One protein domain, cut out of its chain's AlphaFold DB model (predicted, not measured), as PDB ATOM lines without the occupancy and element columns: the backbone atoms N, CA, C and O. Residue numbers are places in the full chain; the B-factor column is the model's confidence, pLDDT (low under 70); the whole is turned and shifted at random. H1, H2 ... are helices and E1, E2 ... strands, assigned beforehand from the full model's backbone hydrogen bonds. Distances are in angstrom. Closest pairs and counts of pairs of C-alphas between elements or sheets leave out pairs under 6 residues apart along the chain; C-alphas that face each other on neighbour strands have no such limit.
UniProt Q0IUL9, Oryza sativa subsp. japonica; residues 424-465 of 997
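What this domain is: This is residues 424 to 465 of the 997 residues of a protein of Oryza sativa subsp. japonica (UniProt Q0IUL9). There is little regular structure: a small hairpin of E1 and E2, with short helix H1 and strand E3 at opposite ends of the long axis. Between E2 and E3 a long loop folds back, residues 449 to 450 pairing antiparallel with 457 to 458. The 42 printed residues run H1, E1, E2, E3; the class is mixed, with only 14 residues in named elements. The whole is compact, radius of gyration of the C-alphas 10.2 A, yet elongated, spanning 28 by 18 by 15 A.

How they stand to each other: Start at H1, residues 424 to 428, where the one O i to N i+4 pair is within hydrogen-bond range. A tight link leads to E1, residues 433 to 435, which forms an antiparallel hairpin with E2, residues 442 to 444, at 139 degrees. Look there for N 434 and O 443, 2.9 A apart. E3, residues 463 to 465, pairs with no named strand and is apart from H1, E1 and E2.

Where its parts are: Find C-alpha 424 at (145.035, 197.066, 56.756); H1 is 6.0 A long, E1 6.9 A, E2 6.6 A. E3, 6.9 A, ends at C-alpha 465 (149.007, 175.518, 75.928).

The domain as a whole: The farthest C-alphas, Phe 424 and Leu 464, are 29.2 A apart. The printed part has no cut; the link E2 to E3 is long. Residues 424 to 431 have pLDDT under 70.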
ATOM      1  N   PHE A 424     144.634 195.705  56.447       62.21
ATOM      2  CA  PHE A 424     145.035 197.066  56.756       62.21
ATOM      3  C   PHE A 424     145.627 197.209  58.167       62.21
ATOM      4  O   PHE A 424     146.685 197.814  58.292       62.21
ATOM      5  N   PHE A 425     145.070 196.572  59.205       65.80
ATOM      6  CA  PHE A 425     145.629 196.578  60.567       65.80
ATOM      7  C   PHE A 425     147.041 195.969  60.623       65.80
ATOM      8  O   PHE A 425     147.935 196.514  61.267       65.80
ATOM      9  N   TYR A 426     147.282 194.869  59.898       62.23
ATOM     10  CA  TYR A 426     148.633 194.301  59.783       62.23
ATOM     11  C   TYR A 426     149.600 195.226  59.037       62.23
ATOM     12  O   TYR A 426     150.772 195.296  59.405       62.23
ATOM     13  N   LEU A 427     149.142 195.905  57.981       65.73
ATOM     14  CA  LEU A 427     149.969 196.849  57.227       65.73
ATOM     15  C   LEU A 427     150.286 198.111  58.044       65.73
ATOM     16  O   LEU A 427     151.425 198.569  57.985       65.73
ATOM     17  N   LEU A 428     149.331 198.600  58.840       67.34
ATOM     18  CA  LEU A 428     149.479 199.732  59.762       67.34
ATOM     19  C   LEU A 428     150.509 199.445  60.863       67.34
ATOM     20  O   LEU A 428     151.410 200.247  61.071       67.34
ATOM     21  N   HIS A 429     150.448 198.273  61.501       67.25
ATOM     22  CA  HIS A 429     151.334 197.911  62.620       67.25
ATOM     23  C   HIS A 429     152.580 197.108  62.203       67.25
ATOM     24  O   HIS A 429     153.253 196.490  63.030       67.25
ATOM     25  N   LYS A 430     152.918 197.084  60.906       58.05
ATOM     26  CA  LYS A 430     153.973 196.219  60.342       58.05
ATOM     27  C   LYS A 430     155.386 196.515  60.874       58.05
ATOM     28  O   LYS A 430     156.272 195.677  60.698       58.05
ATOM     29  N   GLY A 431     155.601 197.678  61.490       68.51
ATOM     30  CA  GLY A 431     156.865 198.087  62.113       68.51
ATOM     31  C   GLY A 431     156.868 198.054  63.642       68.51
ATOM     32  O   GLY A 431     157.931 198.219  64.235       68.51
ATOM     33  N   ASP A 432     155.719 197.818  64.276       76.47
ATOM     34  CA  ASP A 432     155.593 198.000  65.715       76.47
ATOM     35  C   ASP A 432     156.151 196.804  66.486       76.47
ATOM     36  O   ASP A 432     155.956 195.625  66.152       76.47
ATOM     37  N   VAL A 433     156.868 197.138  67.551       80.23
ATOM     38  CA  VAL A 433     157.528 196.203  68.446       80.23
ATOM     39  C   VAL A 433     156.882 196.340  69.817       80.23
ATOM     40  O   VAL A 433     156.718 197.447  70.323       80.23
ATOM     41  N   TYR A 434     156.497 195.216  70.417       81.72
ATOM     42  CA  TYR A 434     155.827 195.199  71.715       81.72
ATOM     43  C   TYR A 434     156.638 194.373  72.716       81.72
ATOM     44  O   TYR A 434     157.093 193.281  72.371       81.72
ATOM     45  N   PRO A 435     156.784 194.813  73.974       87.59
ATOM     46  CA  PRO A 435     157.535 194.060  74.968       87.59
ATOM     47  C   PRO A 435     156.805 192.765  75.350       87.59
ATOM     48  O   PRO A 435     155.613 192.760  75.663       87.59
ATOM     49  N   CYS A 436     157.530 191.645  75.364       91.07
ATOM     50  CA  CYS A 436     157.007 190.357  75.806       91.07
ATOM     51  C   CYS A 436     156.693 190.394  77.300       91.07
ATOM     52  O   CYS A 436     157.577 190.573  78.132       91.07
ATOM     53  N   THR A 437     155.455 190.098  77.667       87.59
ATOM     54  CA  THR A 437     155.010 190.056  79.065       87.59
ATOM     55  C   THR A 437     155.798 189.039  79.885       87.59
ATOM     56  O   THR A 437     155.965 189.243  81.079       87.59
ATOM     57  N   SER A 438     156.292 187.956  79.268       86.84
ATOM     58  CA  SER A 438     157.029 186.902  79.973       86.84
ATOM     59  C   SER A 438     158.529 187.163  80.109       86.84
ATOM     60  O   SER A 438     159.073 186.921  81.180       86.84
ATOM     61  N   CYS A 439     159.216 187.577  79.038       89.53
ATOM     62  CA  CYS A 439     160.680 187.721  79.031       89.53
ATOM     63  C   CYS A 439     161.161 189.178  78.932       89.53
ATOM     64  O   CYS A 439     162.364 189.413  78.965       89.53
ATOM     65  N   LYS A 440     160.238 190.141  78.793       84.97
ATOM     66  CA  LYS A 440     160.479 191.582  78.592       84.97
ATOM     67  C   LYS A 440     161.321 191.952  77.369       84.97
ATOM     68  O   LYS A 440     161.690 193.108  77.224       84.97
ATOM     69  N   LYS A 441     161.603 190.997  76.480       86.41
ATOM     70  CA  LYS A 441     162.235 191.266  75.187       86.41
ATOM     71  C   LYS A 441     161.187 191.648  74.157       86.41
ATOM     72  O   LYS A 441     160.050 191.185  74.215       86.41
ATOM     73  N   ASP A 442     161.615 192.427  73.193       87.66
ATOM     74  CA  ASP A 442     160.827 192.878  72.063       87.66
ATOM     75  C   ASP A 442     160.255 191.718  71.231       87.66
ATOM     76  O   ASP A 442     160.955 190.773  70.852       87.66
ATOM     77  N   VAL A 443     158.948 191.770  70.974       82.80
ATOM     78  CA  VAL A 443     158.201 190.868  70.094       82.80
ATOM     79  C   VAL A 443     157.765 191.681  68.885       82.80
ATOM     80  O   VAL A 443     157.093 192.704  69.030       82.80
ATOM     81  N   SER A 444     158.113 191.224  67.683       79.44
ATOM     82  CA  SER A 444     157.561 191.817  66.464       79.44
ATOM     83  C   SER A 444     156.041 191.630  66.459       79.44
ATOM     84  O   SER A 444     155.580 190.547  66.823       79.44
ATOM     85  N   PHE A 445     155.254 192.620  66.010       78.39
ATOM     86  CA  PHE A 445     153.786 192.496  65.909       78.39
ATOM     87  C   PHE A 445     153.328 191.173  65.258       78.39
ATOM     88  O   PHE A 445     152.303 190.586  65.606       78.39
ATOM     89  N   ARG A 446     154.155 190.652  64.350       72.43
ATOM     90  CA  ARG A 446     153.940 189.430  63.580       72.43
ATOM     91  C   ARG A 446     154.042 188.127  64.384       72.43
ATOM     92  O   ARG A 446     153.432 187.136  63.979       72.43
ATOM     93  N   ASP A 447     154.786 188.131  65.489       79.78
ATOM     94  CA  ASP A 447     155.053 186.960  66.339       79.78
ATOM     95  C   ASP A 447     154.362 187.045  67.713       79.78
ATOM     96  O   ASP A 447     154.575 186.187  68.574       79.78
ATOM     97  N   ILE A 448     153.517 188.062  67.919       83.91
ATOM     98  CA  ILE A 448     152.777 188.263  69.166       83.91
ATOM     99  C   ILE A 448     151.698 187.200  69.344       83.91
ATOM    100  O   ILE A 448     150.815 187.011  68.508       83.91
ATOM    101  N   ILE A 449     151.726 186.564  70.512       84.15
ATOM    102  CA  ILE A 449     150.640 185.750  71.048       84.15
ATOM    103  C   ILE A 449     150.103 186.431  72.303       84.15
ATOM    104  O   ILE A 449     150.866 186.740  73.218       84.15
ATOM    105  N   LYS A 450     148.786 186.649  72.368       88.59
ATOM    106  CA  LYS A 450     148.132 187.166  73.577       88.59
ATOM    107  C   LYS A 450     147.965 186.049  74.606       88.59
ATOM    108  O   LYS A 450     147.423 184.988  74.300       88.59
ATOM    109  N   CYS A 451     148.426 186.291  75.829       90.63
ATOM    110  CA  CYS A 451     148.191 185.403  76.963       90.63
ATOM    111  C   CYS A 451     146.714 185.445  77.380       90.63
ATOM    112  O   CYS A 451     146.204 186.514  77.690       90.63
ATOM    113  N   SER A 452     146.040 184.300  77.487       87.40
ATOM    114  CA  SER A 452     144.639 184.230  77.923       87.40
ATOM    115  C   SER A 452     144.415 184.703  79.364       87.40
ATOM    116  O   SER A 452     143.319 185.140  79.691       87.40
ATOM    117  N   SER A 453     145.435 184.629  80.228       85.21
ATOM    118  CA  SER A 453     145.321 185.021  81.640       85.21
ATOM    119  C   SER A 453     145.617 186.500  81.901       85.21
ATOM    120  O   SER A 453     144.901 187.118  82.677       85.21
ATOM    121  N   CYS A 454     146.666 187.078  81.301       88.22
ATOM    122  CA  CYS A 454     147.029 188.488  81.528       88.22
ATOM    123  C   CYS A 454     146.746 189.416  80.344       88.22
ATOM    124  O   CYS A 454     147.027 190.604  80.449       88.22
ATOM    125  N   GLN A 455     146.265 188.889  79.211       86.36
ATOM    126  CA  GLN A 455     146.075 189.612  77.942       86.36
ATOM    127  C   GLN A 455     147.344 190.267  77.371       86.36
ATOM    128  O   GLN A 455     147.290 190.978  76.371       86.36
ATOM    129  N   GLY A 456     148.505 189.994  77.968       86.18
ATOM    130  CA  GLY A 456     149.776 190.552  77.543       86.18
ATOM    131  C   GLY A 456     150.364 189.848  76.316       86.18
ATOM    132  O   GLY A 456     150.198 188.637  76.125       86.18
ATOM    133  N   ASN A 457     151.088 190.616  75.502       89.86
ATOM    134  CA  ASN A 457     151.777 190.156  74.296       89.86
ATOM    135  C   ASN A 457     152.990 189.295  74.670       89.86
ATOM    136  O   ASN A 457     153.769 189.679  75.538       89.86
ATOM    137  N   CYS A 458     153.166 188.126  74.061       89.28
ATOM    138  CA  CYS A 458     154.267 187.204  74.351       89.28
ATOM    139  C   CYS A 458     154.842 186.605  73.062       89.28
ATOM    140  O   CYS A 458     154.105 186.422  72.095       89.28
ATOM    141  N   HIS A 459     156.126 186.225  73.059       89.64
ATOM    142  CA  HIS A 459     156.661 185.337  72.017       89.64
ATOM    143  C   HIS A 459     155.953 183.981  72.050       89.64
ATOM    144  O   HIS A 459     155.483 183.540  73.105       89.64
ATOM    145  N   LYS A 460     155.962 183.262  70.928       84.39
ATOM    146  CA  LYS A 460     155.400 181.908  70.847       84.39
ATOM    147  C   LYS A 460     156.032 180.960  71.868       84.39
ATOM    148  O   LYS A 460     155.312 180.290  72.605       84.39
ATOM    149  N   GLU A 461     157.356 180.987  71.997       86.05
ATOM    150  CA  GLU A 461     158.128 180.231  72.993       86.05
ATOM    151  C   GLU A 461     157.942 180.711  74.447       86.05
ATOM    152  O   GLU A 461     158.361 180.034  75.393       86.05
ATOM    153  N   CYS A 462     157.310 181.868  74.651       88.95
ATOM    154  CA  CYS A 462     156.956 182.403  75.967       88.95
ATOM    155  C   CYS A 462     155.535 182.016  76.413       88.95
ATOM    156  O   CYS A 462     155.114 182.412  77.504       88.95
ATOM    157  N   THR A 463     154.811 181.231  75.607       87.36
ATOM    158  CA  THR A 463     153.459 180.734  75.907       87.36
ATOM    159  C   THR A 463     153.408 179.207  75.957       87.36
ATOM    160  O   THR A 463     154.129 178.528  75.230       87.36
ATOM    161  N   LEU A 464     152.557 178.665  76.827       82.25
ATOM    162  CA  LEU A 464     152.278 177.238  76.977       82.25
ATOM    163  C   LEU A 464     150.768 177.000  76.847       82.25
ATOM    164  O   LEU A 464     149.947 177.773  77.353       82.25
ATOM    165  N   ARG A 465     150.400 175.932  76.133       77.73
ATOM    166  CA  ARG A 465     149.007 175.518  75.928       77.73
ATOM    167  C   ARG A 465     148.528 174.797  77.188       77.73
ATOM    168  O   ARG A 465     149.140 173.809  77.584       77.73
TER     169      ARG A 465